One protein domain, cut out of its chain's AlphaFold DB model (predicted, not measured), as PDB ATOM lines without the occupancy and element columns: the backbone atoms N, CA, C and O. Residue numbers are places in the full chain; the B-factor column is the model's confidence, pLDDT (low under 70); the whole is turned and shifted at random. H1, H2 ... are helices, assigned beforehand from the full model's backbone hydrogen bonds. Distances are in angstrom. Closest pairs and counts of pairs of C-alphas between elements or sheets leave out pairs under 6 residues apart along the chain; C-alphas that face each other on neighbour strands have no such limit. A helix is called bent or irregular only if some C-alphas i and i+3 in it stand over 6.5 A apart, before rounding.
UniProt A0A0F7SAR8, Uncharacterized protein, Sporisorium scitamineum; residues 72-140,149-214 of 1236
ATOM      1  N   PRO A  72     -10.410  47.312  15.481       83.00
ATOM      2  CA  PRO A  72     -10.109  46.165  14.628       83.00
ATOM      3  C   PRO A  72      -8.606  45.856  14.587       83.00
ATOM      4  O   PRO A  72      -8.218  44.727  14.845       83.00
ATOM      5  N   HIS A  73      -7.757  46.867  14.386       79.31
ATOM      6  CA  HIS A  73      -6.298  46.705  14.315       79.31
ATOM      7  C   HIS A  73      -5.665  46.219  15.634       79.31
ATOM      8  O   HIS A  73      -4.755  45.392  15.624       79.31
ATOM      9  N   ASP A  74      -6.183  46.663  16.782       81.19
ATOM     10  CA  ASP A  74      -5.769  46.134  18.090       81.19
ATOM     11  C   ASP A  74      -6.118  44.644  18.235       81.19
ATOM     12  O   ASP A  74      -5.308  43.865  18.742       81.19
ATOM     13  N   TRP A  75      -7.301  44.228  17.762       88.06
ATOM     14  CA  TRP A  75      -7.676  42.814  17.704       88.06
ATOM     15  C   TRP A  75      -6.759  42.018  16.764       88.06
ATOM     16  O   TRP A  75      -6.373  40.907  17.121       88.06
ATOM     17  N   ASP A  76      -6.355  42.561  15.613       85.81
ATOM     18  CA  ASP A  76      -5.415  41.906  14.688       85.81
ATOM     19  C   ASP A  76      -4.088  41.553  15.381       85.81
ATOM     20  O   ASP A  76      -3.627  40.411  15.292       85.81
ATOM     21  N   ILE A  77      -3.507  42.504  16.120       85.44
ATOM     22  CA  ILE A  77      -2.272  42.292  16.889       85.44
ATOM     23  C   ILE A  77      -2.514  41.302  18.038       85.44
ATOM     24  O   ILE A  77      -1.742  40.360  18.225       85.44
ATOM     25  N   PHE A  78      -3.574  41.512  18.823       89.44
ATOM     26  CA  PHE A  78      -3.848  40.735  20.031       89.44
ATOM     27  C   PHE A  78      -4.114  39.255  19.727       89.44
ATOM     28  O   PHE A  78      -3.498  38.382  20.338       89.44
ATOM     29  N   LEU A  79      -4.971  38.965  18.743       91.81
ATOM     30  CA  LEU A  79      -5.318  37.598  18.348       91.81
ATOM     31  C   LEU A  79      -4.093  36.839  17.813       91.81
ATOM     32  O   LEU A  79      -3.899  35.671  18.156       91.81
ATOM     33  N   ALA A  80      -3.227  37.504  17.043       89.81
ATOM     34  CA  ALA A  80      -1.993  36.905  16.542       89.81
ATOM     35  C   ALA A  80      -0.988  36.596  17.666       89.81
ATOM     36  O   ALA A  80      -0.379  35.522  17.669       89.81
ATOM     37  N   LEU A  81      -0.844  37.489  18.652       89.12
ATOM     38  CA  LEU A  81       0.017  37.254  19.814       89.12
ATOM     39  C   LEU A  81      -0.511  36.129  20.720       89.12
ATOM     40  O   LEU A  81       0.287  35.332  21.210       89.12
ATOM     41  N   GLU A  82      -1.826  36.003  20.903       90.62
ATOM     42  CA  GLU A  82      -2.424  34.899  21.673       90.62
ATOM     43  C   GLU A  82      -2.248  33.542  20.983       90.62
ATOM     44  O   GLU A  82      -1.832  32.571  21.618       90.62
ATOM     45  N   ILE A  83      -2.462  33.475  19.663       89.50
ATOM     46  CA  ILE A  83      -2.145  32.276  18.874       89.50
ATOM     47  C   ILE A  83      -0.652  31.929  19.015       89.50
ATOM     48  O   ILE A  83      -0.318  30.767  19.248       89.50
ATOM     49  N   ARG A  84       0.255  32.915  18.951       86.69
ATOM     50  CA  ARG A  84       1.699  32.694  19.146       86.69
ATOM     51  C   ARG A  84       2.026  32.141  20.541       86.69
ATOM     52  O   ARG A  84       2.862  31.245  20.663       86.69
ATOM     53  N   LEU A  85       1.380  32.642  21.596       86.31
ATOM     54  CA  LEU A  85       1.557  32.121  22.957       86.31
ATOM     55  C   LEU A  85       1.042  30.680  23.094       86.31
ATOM     56  O   LEU A  85       1.662  29.886  23.806       86.31
ATOM     57  N   ALA A  86      -0.015  30.307  22.369       84.06
ATOM     58  CA  ALA A  86      -0.449  28.917  22.279       84.06
ATOM     59  C   ALA A  86       0.615  28.031  21.594       84.06
ATOM     60  O   ALA A  86       1.041  27.046  22.198       84.06
ATOM     61  N   VAL A  87       1.144  28.429  20.420       78.19
ATOM     62  CA  VAL A  87       2.264  27.723  19.739       78.19
ATOM     63  C   VAL A  87       3.439  27.485  20.698       78.19
ATOM     64  O   VAL A  87       4.019  26.402  20.730       78.19
ATOM     65  N   ALA A  88       3.794  28.496  21.497       74.00
ATOM     66  CA  ALA A  88       4.960  28.468  22.374       74.00
ATOM     67  C   ALA A  88       4.793  27.629  23.662       74.00
ATOM     68  O   ALA A  88       5.760  27.506  24.424       74.00
ATOM     69  N   THR A  89       3.599  27.087  23.945       67.75
ATOM     70  CA  THR A  89       3.298  26.431  25.233       67.75
ATOM     71  C   THR A  89       2.920  24.951  25.138       67.75
ATOM     72  O   THR A  89       3.371  24.197  26.004       67.75
ATOM     73  N   ARG A  90       2.158  24.510  24.123       72.88
ATOM     74  CA  ARG A  90       1.856  23.094  23.786       72.88
ATOM     75  C   ARG A  90       1.283  22.988  22.353       72.88
ATOM     76  O   ARG A  90       0.837  23.999  21.820       72.88
ATOM     77  N   PRO A  91       1.199  21.785  21.743       82.94
ATOM     78  CA  PRO A  91       0.160  21.536  20.738       82.94
ATOM     79  C   PRO A  91      -1.230  21.808  21.344       82.94
ATOM     80  O   PRO A  91      -1.453  21.559  22.530       82.94
ATOM     81  N   LEU A  92      -2.172  22.325  20.554       87.31
ATOM     82  CA  LEU A  92      -3.483  22.734  21.066       87.31
ATOM     83  C   LEU A  92      -4.281  21.543  21.617       87.31
ATOM     84  O   LEU A  92      -4.493  20.552  20.920       87.31
ATOM     85  N   THR A  93      -4.780  21.676  22.845       89.06
ATOM     86  CA  THR A  93      -5.841  20.822  23.405       89.06
ATOM     87  C   THR A  93      -7.226  21.366  23.016       89.06
ATOM     88  O   THR A  93      -7.314  22.536  22.618       89.06
ATOM     89  N   PRO A  94      -8.318  20.588  23.174       88.81
ATOM     90  CA  PRO A  94      -9.682  21.073  22.959       88.81
ATOM     91  C   PRO A  94      -9.968  22.365  23.729       88.81
ATOM     92  O   PRO A  94     -10.450  23.329  23.142       88.81
ATOM     93  N   ASP A  95      -9.574  22.430  25.005       88.44
ATOM     94  CA  ASP A  95      -9.791  23.601  25.865       88.44
ATOM     95  C   ASP A  95      -9.040  24.839  25.344       88.44
ATOM     96  O   ASP A  95      -9.595  25.935  25.283       88.44
ATOM     97  N   SER A  96      -7.785  24.665  24.912       88.69
ATOM     98  CA  SER A  96      -6.972  25.759  24.363       88.69
ATOM     99  C   SER A  96      -7.515  26.260  23.023       88.69
ATOM    100  O   SER A  96      -7.551  27.470  22.792       88.69
ATOM    101  N   LEU A  97      -7.997  25.359  22.157       90.69
ATOM    102  CA  LEU A  97      -8.685  25.762  20.931       90.69
ATOM    103  C   LEU A  97     -10.013  26.464  21.248       90.69
ATOM    104  O   LEU A  97     -10.308  27.492  20.646       90.69
ATOM    105  N   GLN A  98     -10.792  25.968  22.213       92.06
ATOM    106  CA  GLN A  98     -12.049  26.592  22.625       92.06
ATOM    107  C   GLN A  98     -11.824  28.015  23.149       92.06
ATOM    108  O   GLN A  98     -12.568  28.917  22.770       92.06
ATOM    109  N   MET A  99     -10.778  28.245  23.950       91.06
ATOM    110  CA  MET A  99     -10.399  29.589  24.401       91.06
ATOM    111  C   MET A  99     -10.025  30.513  23.232       91.06
ATOM    112  O   MET A  99     -10.481  31.655  23.198       91.06
ATOM    113  N   LEU A 100      -9.256  30.032  22.246       91.75
ATOM    114  CA  LEU A 100      -8.913  30.818  21.052       91.75
ATOM    115  C   LEU A 100     -10.138  31.119  20.173       91.75
ATOM    116  O   LEU A 100     -10.282  32.250  19.705       91.75
ATOM    117  N   LEU A 101     -11.026  30.144  19.957       93.25
ATOM    118  CA  LEU A 101     -12.264  30.325  19.194       93.25
ATOM    119  C   LEU A 101     -13.208  31.309  19.889       93.25
ATOM    120  O   LEU A 101     -13.764  32.185  19.228       93.25
ATOM    121  N   GLU A 102     -13.357  31.222  21.210       92.94
ATOM    122  CA  GLU A 102     -14.217  32.140  21.955       92.94
ATOM    123  C   GLU A 102     -13.613  33.552  22.032       92.94
ATOM    124  O   GLU A 102     -14.347  34.535  21.970       92.94
ATOM    125  N   LEU A 103     -12.280  33.694  22.057       92.12
ATOM    126  CA  LEU A 103     -11.615  34.994  21.920       92.12
ATOM    127  C   LEU A 103     -11.881  35.634  20.544       92.12
ATOM    128  O   LEU A 103     -12.225  36.813  20.477       92.12
ATOM    129  N   HIS A 104     -11.801  34.862  19.456       92.69
ATOM    130  CA  HIS A 104     -12.131  35.345  18.106       92.69
ATOM    131  C   HIS A 104     -13.622  35.684  17.955       92.69
ATOM    132  O   HIS A 104     -13.965  36.698  17.346       92.69
ATOM    133  N   LYS A 105     -14.512  34.886  18.558       91.94
ATOM    134  CA  LYS A 105     -15.945  35.192  18.647       91.94
ATOM    135  C   LYS A 105     -16.204  36.487  19.421       91.94
ATOM    136  O   LYS A 105     -17.033  37.282  18.990       91.94
ATOM    137  N   ASN A 106     -15.483  36.729  20.517       89.56
ATOM    138  CA  ASN A 106     -15.585  37.966  21.295       89.56
ATOM    139  C   ASN A 106     -15.052  39.191  20.535       89.56
ATOM    140  O   ASN A 106     -15.654  40.259  20.615       89.56
ATOM    141  N   ALA A 107     -13.992  39.037  19.738       90.25
ATOM    142  CA  ALA A 107     -13.521  40.097  18.846       90.25
ATOM    143  C   ALA A 107     -14.596  40.489  17.817       90.25
ATOM    144  O   ALA A 107     -14.960  41.659  17.702       90.25
ATOM    145  N   ALA A 108     -15.157  39.488  17.128       89.00
ATOM    146  CA  ALA A 108     -16.202  39.666  16.120       89.00
ATOM    147  C   ALA A 108     -17.575  40.076  16.696       89.00
ATOM    148  O   ALA A 108     -18.420  40.572  15.949       89.00
ATOM    149  N   SER A 109     -17.825  39.868  17.996       85.75
ATOM    150  CA  SER A 109     -19.050  40.324  18.664       85.75
ATOM    151  C   SER A 109     -18.928  41.761  19.167       85.75
ATOM    152  O   SER A 109     -19.836  42.547  18.909       85.75
ATOM    153  N   GLN A 110     -17.818  42.132  19.823       84.56
ATOM    154  CA  GLN A 110     -17.592  43.499  20.307       84.56
ATOM    155  C   GLN A 110     -17.532  44.506  19.154       84.56
ATOM    156  O   GLN A 110     -18.198  45.540  19.217       84.56
ATOM    157  N   VAL A 111     -16.762  44.200  18.102       84.00
ATOM    158  CA  VAL A 111     -16.627  45.058  16.920       84.00
ATOM    159  C   VAL A 111     -16.996  44.253  15.664       84.00
ATOM    160  O   VAL A 111     -16.253  43.352  15.274       84.00
ATOM    161  N   PRO A 112     -18.119  44.573  14.994       75.19
ATOM    162  CA  PRO A 112     -18.765  43.753  13.953       75.19
ATOM    163  C   PRO A 112     -18.070  43.835  12.575       75.19
ATOM    164  O   PRO A 112     -18.720  43.895  11.530       75.19
ATOM    165  N   SER A 113     -16.736  43.884  12.556       87.44
ATOM    166  CA  SER A 113     -15.950  43.972  11.326       87.44
ATOM    167  C   SER A 113     -15.998  42.659  10.547       87.44
ATOM    168  O   SER A 113     -15.653  41.597  11.075       87.44
ATOM    169  N   ILE A 114     -16.327  42.735   9.255       88.56
ATOM    170  CA  ILE A 114     -16.274  41.594   8.329       88.56
ATOM    171  C   ILE A 114     -14.884  40.944   8.330       88.56
ATOM    172  O   ILE A 114     -14.788  39.720   8.300       88.56
ATOM    173  N   ALA A 115     -13.804  41.721   8.466       87.62
ATOM    174  CA  ALA A 115     -12.447  41.181   8.537       87.62
ATOM    175  C   ALA A 115     -12.187  40.341   9.806       87.62
ATOM    176  O   ALA A 115     -11.378  39.415   9.757       87.62
ATOM    177  N   LEU A 116     -12.861  40.627  10.930       90.69
ATOM    178  CA  LEU A 116     -12.805  39.796  12.145       90.69
ATOM    179  C   LEU A 116     -13.695  38.551  12.006       90.69
ATOM    180  O   LEU A 116     -13.274  37.451  12.360       90.69
ATOM    181  N   ILE A 117     -14.886  38.702  11.416       91.69
ATOM    182  CA  ILE A 117     -15.825  37.598  11.152       91.69
ATOM    183  C   ILE A 117     -15.209  36.561  10.195       91.69
ATOM    184  O   ILE A 117     -15.238  35.364  10.488       91.69
ATOM    185  N   LYS A 118     -14.586  37.004   9.091       91.12
ATOM    186  CA  LYS A 118     -13.875  36.134   8.135       91.12
ATOM    187  C   LYS A 118     -12.707  35.396   8.794       91.12
ATOM    188  O   LYS A 118     -12.570  34.196   8.573       91.12
ATOM    189  N   ARG A 119     -11.939  36.047   9.679       90.31
ATOM    190  CA  ARG A 119     -10.867  35.386  10.451       90.31
ATOM    191  C   ARG A 119     -11.386  34.354  11.443       90.31
ATOM    192  O   ARG A 119     -10.805  33.276  11.512       90.31
ATOM    193  N   TYR A 120     -12.462  34.639  12.179       93.56
ATOM    194  CA  TYR A 120     -13.075  33.666  13.092       93.56
ATOM    195  C   TYR A 120     -13.537  32.408  12.343       93.56
ATOM    196  O   TYR A 120     -13.181  31.295  12.729       93.56
ATOM    197  N   ILE A 121     -14.263  32.585  11.235       92.69
ATOM    198  CA  ILE A 121     -14.749  31.474  10.407       92.69
ATOM    199  C   ILE A 121     -13.583  30.738   9.733       92.69
ATOM    200  O   ILE A 121     -13.545  29.515   9.770       92.69
ATOM    201  N   GLY A 122     -12.599  31.445   9.175       90.69
ATOM    202  CA  GLY A 122     -11.427  30.834   8.545       90.69
ATOM    203  C   GLY A 122     -10.554  30.034   9.521       90.69
ATOM    204  O   GLY A 122     -10.100  28.942   9.184       90.69
ATOM    205  N   LEU A 123     -10.369  30.524  10.753       91.31
ATOM    206  CA  LEU A 123      -9.687  29.796  11.830       91.31
ATOM    207  C   LEU A 123     -10.434  28.500  12.179       91.31
ATOM    208  O   LEU A 123      -9.836  27.425  12.221       91.31
ATOM    209  N   LEU A 124     -11.749  28.607  12.383       92.75
ATOM    210  CA  LEU A 124     -12.638  27.489  12.693       92.75
ATOM    211  C   LEU A 124     -12.637  26.431  11.574       92.75
ATOM    212  O   LEU A 124     -12.443  25.252  11.850       92.75
ATOM    213  N   LEU A 125     -12.775  26.846  10.311       91.50
ATOM    214  CA  LEU A 125     -12.748  25.951   9.150       91.50
ATOM    215  C   LEU A 125     -11.387  25.275   8.952       91.50
ATOM    216  O   LEU A 125     -11.341  24.106   8.571       91.50
ATOM    217  N   THR A 126     -10.287  25.969   9.253       90.56
ATOM    218  CA  THR A 126      -8.942  25.383   9.161       90.56
ATOM    219  C   THR A 126      -8.767  24.239  10.163       90.56
ATOM    220  O   THR A 126      -8.301  23.165   9.784       90.56
ATOM    221  N   TYR A 127      -9.185  24.416  11.421       90.81
ATOM    222  CA  TYR A 127      -9.097  23.340  12.416       90.81
ATOM    223  C   TYR A 127     -10.149  22.241  12.212       90.81
ATOM    224  O   TYR A 127      -9.823  21.069  12.393       90.81
ATOM    225  N   PHE A 128     -11.360  22.577  11.751       91.25
ATOM    226  CA  PHE A 128     -12.354  21.585  11.324       91.25
ATOM    227  C   PHE A 128     -11.785  20.668  10.233       91.25
ATOM    228  O   PHE A 128     -11.900  19.448  10.335       91.25
ATOM    229  N   SER A 129     -11.109  21.230   9.226       89.31
ATOM    230  CA  SER A 129     -10.463  20.459   8.158       89.31
ATOM    231  C   SER A 129      -9.333  19.562   8.693       89.31
ATOM    232  O   SER A 129      -9.284  18.373   8.377       89.31
ATOM    233  N   GLN A 130      -8.490  20.080   9.599       87.81
ATOM    234  CA  GLN A 130      -7.419  19.303  10.248       87.81
ATOM    235  C   GLN A 130      -7.918  18.143  11.132       87.81
ATOM    236  O   GLN A 130      -7.172  17.179  11.320       87.81
ATOM    237  N   LEU A 131      -9.132  18.233  11.691       87.75
ATOM    238  CA  LEU A 131      -9.739  17.197  12.542       87.75
ATOM    239  C   LEU A 131     -10.572  16.184  11.750       87.75
ATOM    240  O   LEU A 131     -10.441  14.981  11.964       87.75
ATOM    241  N   SER A 132     -11.429  16.662  10.845       86.00
ATOM    242  CA  SER A 132     -12.379  15.833  10.084       86.00
ATOM    243  C   SER A 132     -11.760  15.130   8.874       86.00
ATOM    244  O   SER A 132     -12.326  14.153   8.384       86.00
ATOM    245  N   GLY A 133     -10.635  15.643   8.360       83.50
ATOM    246  CA  GLY A 133     -10.056  15.223   7.083       83.50
ATOM    247  C   GLY A 133     -10.826  15.714   5.850       83.50
ATOM    248  O   GLY A 133     -10.473  15.335   4.737       83.50
ATOM    249  N   ILE A 134     -11.862  16.544   6.023       85.69
ATOM    250  CA  ILE A 134     -12.596  17.170   4.918       85.69
ATOM    251  C   ILE A 134     -11.823  18.412   4.464       85.69
ATOM    252  O   ILE A 134     -11.694  19.377   5.220       85.69
ATOM    253  N   GLU A 135     -11.330  18.421   3.227       80.50
ATOM    254  CA  GLU A 135     -10.807  19.643   2.607       80.50
ATOM    255  C   GLU A 135     -11.971  20.582   2.265       80.50
ATOM    256  O   GLU A 135     -12.831  20.269   1.443       80.50
ATOM    257  N   VAL A 136     -12.010  21.746   2.914       77.62
ATOM    258  CA  VAL A 136     -13.026  22.774   2.659       77.62
ATOM    259  C   VAL A 136     -12.469  23.772   1.646       77.62
ATOM    260  O   VAL A 136     -11.430  24.390   1.879       77.62
ATOM    261  N   ALA A 137     -13.170  23.971   0.529       60.50
ATOM    262  CA  ALA A 137     -12.663  24.665  -0.662       60.50
ATOM    263  C   ALA A 137     -12.513  26.205  -0.548       60.50
ATOM    264  O   ALA A 137     -12.566  26.912  -1.552       60.50
ATOM    265  N   PHE A 138     -12.280  26.750   0.654       63.22
ATOM    266  CA  PHE A 138     -11.774  28.122   0.810       63.22
ATOM    267  C   PHE A 138     -10.264  28.205   0.519       63.22
ATOM    268  O   PHE A 138      -9.776  29.234   0.051       63.22
ATOM    269  N   SER A 139      -9.522  27.112   0.747       45.06
ATOM    270  CA  SER A 139      -8.064  27.052   0.620       45.06
ATOM    271  C   SER A 139      -7.588  26.235  -0.588       45.06
ATOM    272  O   SER A 139      -6.849  25.264  -0.439       45.06
ATOM    273  N   THR A 140      -7.937  26.656  -1.806       37.69
ATOM    274  CA  THR A 140      -7.124  26.311  -2.984       37.69
ATOM    275  C   THR A 140      -6.448  27.562  -3.522       37.69
ATOM    276  O   THR A 140      -7.032  28.333  -4.282       37.69
ATOM    277  N   VAL A 149      -0.419  38.561  -0.905       72.69
ATOM    278  CA  VAL A 149       0.376  39.325   0.061       72.69
ATOM    279  C   VAL A 149       0.023  38.821   1.455       72.69
ATOM    280  O   VAL A 149      -0.961  39.250   2.058       72.69
ATOM    281  N   LEU A 150       0.821  37.875   1.949       80.00
ATOM    282  CA  LEU A 150       0.768  37.447   3.341       80.00
ATOM    283  C   LEU A 150       1.218  38.606   4.234       80.00
ATOM    284  O   LEU A 150       2.310  39.148   4.059       80.00
ATOM    285  N   SER A 151       0.373  38.969   5.192       82.50
ATOM    286  CA  SER A 151       0.646  39.999   6.190       82.50
ATOM    287  C   SER A 151       0.769  39.361   7.569       82.50
ATOM    288  O   SER A 151      -0.031  38.498   7.930       82.50
ATOM    289  N   ASP A 152       1.756  39.787   8.353       85.19
ATOM    290  CA  ASP A 152       1.835  39.487   9.782       85.19
ATOM    291  C   ASP A 152       1.379  40.742  10.553       85.19
ATOM    292  O   ASP A 152       2.059  41.776  10.492       85.19
ATOM    293  N   PRO A 153       0.232  40.698  11.259       81.00
ATOM    294  CA  PRO A 153      -0.307  41.872  11.942       81.00
ATOM    295  C   PRO A 153       0.533  42.296  13.159       81.00
ATOM    296  O   PRO A 153       0.521  43.468  13.537       81.00
ATOM    297  N   ALA A 154       1.293  41.377  13.765       81.75
ATOM    298  CA  ALA A 154       2.092  41.634  14.962       81.75
ATOM    299  C   ALA A 154       3.553  42.013  14.643       81.75
ATOM    300  O   ALA A 154       4.198  42.686  15.458       81.75
ATOM    301  N   LEU A 155       4.078  41.633  13.472       78.94
ATOM    302  CA  LEU A 155       5.473  41.861  13.070       78.94
ATOM    303  C   LEU A 155       5.878  43.343  13.121       78.94
ATOM    304  O   LEU A 155       6.888  43.668  13.743       78.94
ATOM    305  N   LYS A 156       5.066  44.259  12.567       71.50
ATOM    306  CA  LYS A 156       5.323  45.720  12.607       71.50
ATOM    307  C   LYS A 156       5.490  46.283  14.031       71.50
ATOM    308  O   LYS A 156       6.153  47.301  14.208       71.50
ATOM    309  N   TRP A 157       4.870  45.652  15.030       70.62
ATOM    310  CA  TRP A 157       4.766  46.164  16.406       70.62
ATOM    311  C   TRP A 157       5.701  45.477  17.400       70.62
ATOM    312  O   TRP A 157       5.979  46.029  18.460       70.62
ATOM    313  N   THR A 158       6.169  44.272  17.079       72.44
ATOM    314  CA  THR A 158       6.956  43.432  17.997       72.44
ATOM    315  C   THR A 158       8.257  42.911  17.388       72.44
ATOM    316  O   THR A 158       9.103  42.399  18.119       72.44
ATOM    317  N   SER A 159       8.407  43.012  16.060       71.94
ATOM    318  CA  SER A 159       9.389  42.305  15.224       71.94
ATOM    319  C   SER A 159       9.610  40.835  15.631       71.94
ATOM    320  O   SER A 159      10.736  40.336  15.606       71.94
ATOM    321  N   LEU A 160       8.544  40.162  16.075       74.50
ATOM    322  CA  LEU A 160       8.564  38.749  16.425       74.50
ATOM    323  C   LEU A 160       8.174  37.902  15.212       74.50
ATOM    324  O   LEU A 160       6.996  37.609  15.012       74.50
ATOM    325  N   ASP A 161       9.170  37.446  14.458       72.12
ATOM    326  CA  ASP A 161       8.978  36.478  13.371       72.12
ATOM    327  C   ASP A 161       8.216  35.231  13.859       72.12
ATOM    328  O   ASP A 161       8.333  34.839  15.026       72.12
ATOM    329  N   SER A 162       7.441  34.592  12.979       74.88
ATOM    330  CA  SER A 162       6.583  33.428  13.284       74.88
ATOM    331  C   SER A 162       5.372  33.714  14.191       74.88
ATOM    332  O   SER A 162       4.981  32.870  14.999       74.88
ATOM    333  N   CYS A 163       4.758  34.897  14.076       84.00
ATOM    334  CA  CYS A 163       3.337  35.055  14.405       84.00
ATOM    335  C   CYS A 163       2.475  34.465  13.261       84.00
ATOM    336  O   CYS A 163       2.992  34.227  12.165       84.00
ATOM    337  N   PRO A 164       1.180  34.164  13.487       87.25
ATOM    338  CA  PRO A 164       0.318  33.653  12.425       87.25
ATOM    339  C   PRO A 164       0.100  34.724  11.350       87.25
ATOM    340  O   PRO A 164      -0.250  35.866  11.655       87.25
ATOM    341  N   THR A 165       0.276  34.348  10.087       88.56
ATOM    342  CA  THR A 165       0.094  35.254   8.950       88.56
ATOM    343  C   THR A 165      -1.334  35.186   8.427       88.56
ATOM    344  O   THR A 165      -1.991  34.145   8.490       88.56
ATOM    345  N   ILE A 166      -1.823  36.301   7.892       86.94
ATOM    346  CA  ILE A 166      -3.120  36.400   7.222       86.94
ATOM    347  C   ILE A 166      -2.933  36.650   5.727       86.94
ATOM    348  O   ILE A 166      -2.053  37.404   5.312       86.94
ATOM    349  N   ASP A 167      -3.793  36.048   4.913       85.44
ATOM    350  CA  ASP A 167      -4.004  36.483   3.534       85.44
ATOM    351  C   ASP A 167      -4.708  37.851   3.566       85.44
ATOM    352  O   ASP A 167      -5.815  37.973   4.101       85.44
ATOM    353  N   ALA A 168      -4.063  38.891   3.027       77.06
ATOM    354  CA  ALA A 168      -4.582  40.259   3.061       77.06
ATOM    355  C   ALA A 168      -5.791  40.509   2.135       77.06
ATOM    356  O   ALA A 168      -6.473  41.519   2.297       77.06
ATOM    357  N   ALA A 169      -6.071  39.620   1.176       76.56
ATOM    358  CA  ALA A 169      -7.263  39.682   0.330       76.56
ATOM    359  C   ALA A 169      -8.421  38.867   0.931       76.56
ATOM    360  O   ALA A 169      -9.576  39.297   0.909       76.56
ATOM    361  N   GLN A 170      -8.131  37.695   1.505       78.31
ATOM    362  CA  GLN A 170      -9.158  36.846   2.103       78.31
ATOM    363  C   GLN A 170      -9.504  37.214   3.552       78.31
ATOM    364  O   GLN A 170     -10.613  36.908   3.977       78.31
ATOM    365  N   PHE A 171      -8.627  37.878   4.311       84.50
ATOM    366  CA  PHE A 171      -8.753  38.022   5.771       84.50
ATOM    367  C   PHE A 171      -8.982  36.661   6.457       84.50
ATOM    368  O   PHE A 171      -9.933  36.468   7.213       84.50
ATOM    369  N   VAL A 172      -8.107  35.701   6.158       86.81
ATOM    370  CA  VAL A 172      -8.076  34.348   6.734       86.81
ATOM    371  C   VAL A 172      -6.625  34.008   7.085       86.81
ATOM    372  O   VAL A 172      -5.706  34.446   6.393       86.81
ATOM    373  N   TYR A 173      -6.404  33.265   8.172       87.44
ATOM    374  CA  TYR A 173      -5.065  32.818   8.563       87.44
ATOM    375  C   TYR A 173      -4.499  31.796   7.575       87.44
ATOM    376  O   TYR A 173      -5.203  30.880   7.154       87.44
ATOM    377  N   HIS A 174      -3.210  31.900   7.254       86.88
ATOM    378  CA  HIS A 174      -2.534  30.911   6.424       86.88
ATOM    379  C   HIS A 174      -2.373  29.593   7.207       86.88
ATOM    380  O   HIS A 174      -1.719  29.612   8.257       86.88
ATOM    381  N   PRO A 175      -2.899  28.440   6.735       85.88
ATOM    382  CA  PRO A 175      -2.971  27.216   7.541       85.88
ATOM    383  C   PRO A 175      -1.633  26.718   8.101       85.88
ATOM    384  O   PRO A 175      -1.592  26.215   9.219       85.88
ATOM    385  N   SER A 176      -0.525  26.906   7.376       83.12
ATOM    386  CA  SER A 176       0.814  26.496   7.837       83.12
ATOM    387  C   SER A 176       1.443  27.418   8.892       83.12
ATOM    388  O   SER A 176       2.568  27.161   9.314       83.12
ATOM    389  N   SER A 177       0.778  28.518   9.260       85.44
ATOM    390  CA  SER A 177       1.229  29.468  10.292       85.44
ATOM    391  C   SER A 177       0.529  29.266  11.644       85.44
ATOM    392  O   SER A 177       0.870  29.927  12.625       85.44
ATOM    393  N   LEU A 178      -0.446  28.354  11.704       88.50
ATOM    394  CA  LEU A 178      -1.225  28.050  12.901       88.50
ATOM    395  C   LEU A 178      -0.600  26.898  13.719       88.50
ATOM    396  O   LEU A 178       0.010  25.994  13.140       88.50
ATOM    397  N   PRO A 179      -0.756  26.893  15.059       87.88
ATOM    398  CA  PRO A 179      -0.290  25.802  15.912       87.88
ATOM    399  C   PRO A 179      -0.956  24.453  15.581       87.88
ATOM    400  O   PRO A 179      -2.158  24.411  15.314       87.88
ATOM    401  N   PRO A 180      -0.220  23.329  15.671       87.88
ATOM    402  CA  PRO A 180      -0.782  21.997  15.480       87.88
ATOM    403  C   PRO A 180      -1.658  21.564  16.666       87.88
ATOM    404  O   PRO A 180      -1.388  21.902  17.821       87.88
ATOM    405  N   LEU A 181      -2.677  20.754  16.379       88.75
ATOM    406  CA  LEU A 181      -3.562  20.136  17.373       88.75
ATOM    407  C   LEU A 181      -2.919  18.898  18.025       88.75
ATOM    408  O   LEU A 181      -2.180  18.160  17.366       88.75
ATOM    409  N   SER A 182      -3.240  18.625  19.294       84.38
ATOM    410  CA  SER A 182      -2.881  17.352  19.932       84.38
ATOM    411  C   SER A 182      -3.727  16.206  19.377       84.38
ATOM    412  O   SER A 182      -4.932  16.344  19.169       84.38
ATOM    413  N   ARG A 183      -3.098  15.048  19.155       72.19
ATOM    414  CA  ARG A 183      -3.715  13.860  18.535       72.19
ATOM    415  C   ARG A 183      -4.035  12.759  19.552       72.19
ATOM    416  O   ARG A 183      -3.996  11.572  19.232       72.19
ATOM    417  N   ASP A 184      -4.342  13.153  20.786       74.94
ATOM    418  CA  ASP A 184      -4.665  12.238  21.882       74.94
ATOM    419  C   ASP A 184      -6.024  11.558  21.655       74.94
ATOM    420  O   ASP A 184      -7.085  12.161  21.829       74.94
ATOM    421  N   ALA A 185      -6.001  10.267  21.308       58.66
ATOM    422  CA  ALA A 185      -7.196   9.493  20.945       58.66
ATOM    423  C   ALA A 185      -8.292   9.442  22.035       58.66
ATOM    424  O   ALA A 185      -9.451   9.174  21.731       58.66
ATOM    425  N   GLY A 186      -7.954   9.736  23.296       63.88
ATOM    426  CA  GLY A 186      -8.912   9.834  24.402       63.88
ATOM    427  C   GLY A 186      -9.793  11.094  24.401       63.88
ATOM    428  O   GLY A 186     -10.689  11.186  25.234       63.88
ATOM    429  N   GLN A 187      -9.558  12.061  23.505       70.69
ATOM    430  CA  GLN A 187     -10.236  13.372  23.496       70.69
ATOM    431  C   GLN A 187     -11.231  13.563  22.333       70.69
ATOM    432  O   GLN A 187     -11.727  14.666  22.120       70.69
ATOM    433  N   ALA A 188     -11.573  12.510  21.581       75.56
ATOM    434  CA  ALA A 188     -12.464  12.616  20.415       75.56
ATOM    435  C   ALA A 188     -13.817  13.302  20.724       75.56
ATOM    436  O   ALA A 188     -14.263  14.164  19.970       75.56
ATOM    437  N   ALA A 189     -14.436  12.986  21.868       80.56
ATOM    438  CA  ALA A 189     -15.722  13.567  22.264       80.56
ATOM    439  C   ALA A 189     -15.647  15.062  22.647       80.56
ATOM    440  O   ALA A 189     -16.630  15.782  22.480       80.56
ATOM    441  N   SER A 190     -14.504  15.553  23.142       84.44
ATOM    442  CA  SER A 190     -14.318  16.986  23.406       84.44
ATOM    443  C   SER A 190     -13.942  17.761  22.141       84.44
ATOM    444  O   SER A 190     -14.383  18.898  21.993       84.44
ATOM    445  N   TRP A 191     -13.234  17.149  21.185       87.50
ATOM    446  CA  TRP A 191     -13.028  17.756  19.862       87.50
ATOM    447  C   TRP A 191     -14.348  18.005  19.117       87.50
ATOM    448  O   TRP A 191     -14.517  19.094  18.568       87.50
ATOM    449  N   GLU A 192     -15.309  17.073  19.171       87.81
ATOM    450  CA  GLU A 192     -16.627  17.246  18.531       87.81
ATOM    451  C   GLU A 192     -17.404  18.449  19.108       87.81
ATOM    452  O   GLU A 192     -17.964  19.257  18.369       87.81
ATOM    453  N   SER A 193     -17.353  18.643  20.431       87.69
ATOM    454  CA  SER A 193     -17.957  19.801  21.115       87.69
ATOM    455  C   SER A 193     -17.349  21.147  20.683       87.69
ATOM    456  O   SER A 193     -18.052  22.150  20.543       87.69
ATOM    457  N   VAL A 194     -16.030  21.187  20.466       87.81
ATOM    458  CA  VAL A 194     -15.297  22.431  20.181       87.81
ATOM    459  C   VAL A 194     -15.341  22.798  18.698       87.81
ATOM    460  O   VAL A 194     -15.596  23.960  18.365       87.81
ATOM    461  N   CYS A 195     -15.084  21.823  17.824       88.69
ATOM    462  CA  CYS A 195     -14.867  22.022  16.390       88.69
ATOM    463  C   CYS A 195     -15.417  20.870  15.523       88.69
ATOM    464  O   CYS A 195     -14.978  20.695  14.388       88.69
ATOM    465  N   GLY A 196     -16.365  20.086  16.041       89.88
ATOM    466  CA  GLY A 196     -17.081  19.053  15.293       89.88
ATOM    467  C   GLY A 196     -18.015  19.598  14.213       89.88
ATOM    468  O   GLY A 196     -18.073  20.810  13.972       89.88
ATOM    469  N   LEU A 197     -18.773  18.713  13.565       90.12
ATOM    470  CA  LEU A 197     -19.594  19.047  12.396       90.12
ATOM    471  C   LEU A 197     -20.713  20.036  12.751       90.12
ATOM    472  O   LEU A 197     -20.813  21.119  12.166       90.12
ATOM    473  N   GLU A 198     -21.534  19.693  13.744       90.75
ATOM    474  CA  GLU A 198     -22.661  20.531  14.166       90.75
ATOM    475  C   GLU A 198     -22.198  21.795  14.897       90.75
ATOM    476  O   GLU A 198     -22.734  22.879  14.653       90.75
ATOM    477  N   ALA A 199     -21.160  21.682  15.733       91.44
ATOM    478  CA  ALA A 199     -20.559  22.813  16.440       91.44
ATOM    479  C   ALA A 199     -20.012  23.864  15.459       91.44
ATOM    480  O   ALA A 199     -20.289  25.058  15.602       91.44
ATOM    481  N   THR A 200     -19.299  23.422  14.418       93.19
ATOM    482  CA  THR A 200     -18.781  24.290  13.352       93.19
ATOM    483  C   THR A 200     -19.924  24.917  12.553       93.19
ATOM    484  O   THR A 200     -19.988  26.143  12.432       93.19
ATOM    485  N   ARG A 201     -20.895  24.111  12.096       92.75
ATOM    486  CA  ARG A 201     -22.089  24.582  11.369       92.75
ATOM    487  C   ARG A 201     -22.861  25.648  12.157       92.75
ATOM    488  O   ARG A 201     -23.269  26.660  11.587       92.75
ATOM    489  N   TRP A 202     -23.042  25.455  13.465       93.81
ATOM    490  CA  TRP A 202     -23.724  26.411  14.341       93.81
ATOM    491  C   TRP A 202     -22.921  27.707  14.528       93.81
ATOM    492  O   TRP A 202     -23.469  28.791  14.311       93.81
ATOM    493  N   ARG A 203     -21.619  27.616  14.842       94.31
ATOM    494  CA  ARG A 203     -20.730  28.784  15.014       94.31
ATOM    495  C   ARG A 203     -20.673  29.662  13.758       94.31
ATOM    496  O   ARG A 203     -20.676  30.888  13.874       94.31
ATOM    497  N   ILE A 204     -20.663  29.063  12.564       93.25
ATOM    498  CA  ILE A 204     -20.670  29.810  11.293       93.25
ATOM    499  C   ILE A 204     -22.031  30.479  11.054       93.25
ATOM    500  O   ILE A 204     -22.071  31.651  10.682       93.25
ATOM    501  N   ARG A 205     -23.149  29.787  11.320       93.19
ATOM    502  CA  ARG A 205     -24.502  30.371  11.220       93.19
ATOM    503  C   ARG A 205     -24.698  31.553  12.183       93.19
ATOM    504  O   ARG A 205     -25.290  32.552  11.780       93.19
ATOM    505  N   GLU A 206     -24.171  31.473  13.408       91.69
ATOM    506  CA  GLU A 206     -24.174  32.575  14.390       91.69
ATOM    507  C   GLU A 206     -23.343  33.783  13.913       91.69
ATOM    508  O   GLU A 206     -23.765  34.930  14.057       91.69
ATOM    509  N   ALA A 207     -22.170  33.544  13.323       91.69
ATOM    510  CA  ALA A 207     -21.306  34.607  12.812       91.69
ATOM    511  C   ALA A 207     -21.868  35.268  11.535       91.69
ATOM    512  O   ALA A 207     -21.807  36.491  11.384       91.69
ATOM    513  N   TYR A 208     -22.464  34.480  10.633       92.56
ATOM    514  CA  TYR A 208     -23.110  34.993   9.425       92.56
ATOM    515  C   TYR A 208     -24.382  35.795   9.741       92.56
ATOM    516  O   TYR A 208     -24.575  36.859   9.158       92.56
ATOM    517  N   SER A 209     -25.235  35.361  10.678       90.50
ATOM    518  CA  SER A 209     -26.499  36.065  10.966       90.50
ATOM    519  C   SER A 209     -26.288  37.514  11.426       90.50
ATOM    520  O   SER A 209     -27.025  38.398  10.991       90.50
ATOM    521  N   ARG A 210     -25.222  37.782  12.198       87.56
ATOM    522  CA  ARG A 210     -24.806  39.132  12.633       87.56
ATOM    523  C   ARG A 210     -24.459  40.083  11.480       87.56
ATOM    524  O   ARG A 210     -24.553  41.295  11.649       87.56
ATOM    525  N   CYS A 211     -24.046  39.563  10.322       91.88
ATOM    526  CA  CYS A 211     -23.596  40.370   9.183       91.88
ATOM    527  C   CYS A 211     -24.392  40.154   7.885       91.88
ATOM    528  O   CYS A 211     -24.151  40.869   6.918       91.88
ATOM    529  N   ALA A 212     -25.361  39.234   7.849       93.06
ATOM    530  CA  ALA A 212     -26.068  38.806   6.636       93.06
ATOM    531  C   ALA A 212     -26.629  39.959   5.781       93.06
ATOM    532  O   ALA A 212     -26.547  39.910   4.554       93.06
ATOM    533  N   TYR A 213     -27.151  41.002   6.434       94.62
ATOM    534  CA  TYR A 213     -27.758  42.186   5.814       94.62
ATOM    535  C   TYR A 213     -26.769  43.315   5.469       94.62
ATOM    536  O   TYR A 213     -27.183  44.369   4.983       94.62
ATOM    537  N   GLN A 214     -25.463  43.132   5.691       92.69
ATOM    538  CA  GLN A 214     -24.443  44.068   5.214       92.69
ATOM    539  C   GLN A 214     -24.335  43.949   3.686       92.69
ATOM    540  O   GLN A 214     -23.713  43.025   3.160       92.69
TER     541      GLN A 214
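AT A GLANCE: This is residues 72 to 140 and 149 to 214 of the 1236 residues of an uncharacterized protein of Sporisorium scitamineum (UniProt A0A0F7SAR8). Five helices form a bundle: H2 and H3 make its core, with H1 beside H2, H6 beside H3 and H5 at one end. The printed part has 135 residues with six named helices, H1 to H6, and no named strand, class all helix. It is compact, radius of gyration of the C-alphas 14.3 A, spanning 40 by 39 by 29 A.

IN THESE COORDINATES: H1, residues 72 to 87, begins at C-alpha 72, (-10.109, 46.165, 14.628). H2 is residues 94 to 110, H3 114 to 132, 26.1 A long, H4 155 to 158. H5, 185 to 195, is irregular: C-alphas 186 and 189 are 8.1 A apart. H6, 197 to 209, ends at C-alpha 209, (-26.499, 36.065, 10.966).

HOW THE PARTS SIT: H1 and H2 form a hairpin, closest C-alphas Trp 75 and Ala 107, 6.5 A. H3 touches H6, closest C-alphas Ile 121 and Ile 204, 6.2 A. Every O i to N i+4 pair is within hydrogen-bond range in H1, H2, H3 and H6, 4 of 7 in H5; H4 is too short.

THE WHOLE: Residues 141 to 148 are cut out, a 15.3 A gap between C-alphas 140 and 149. H4 to H5 is a long link. Residues 89, 137 to 140 and 185 to 186 have pLDDT under 70.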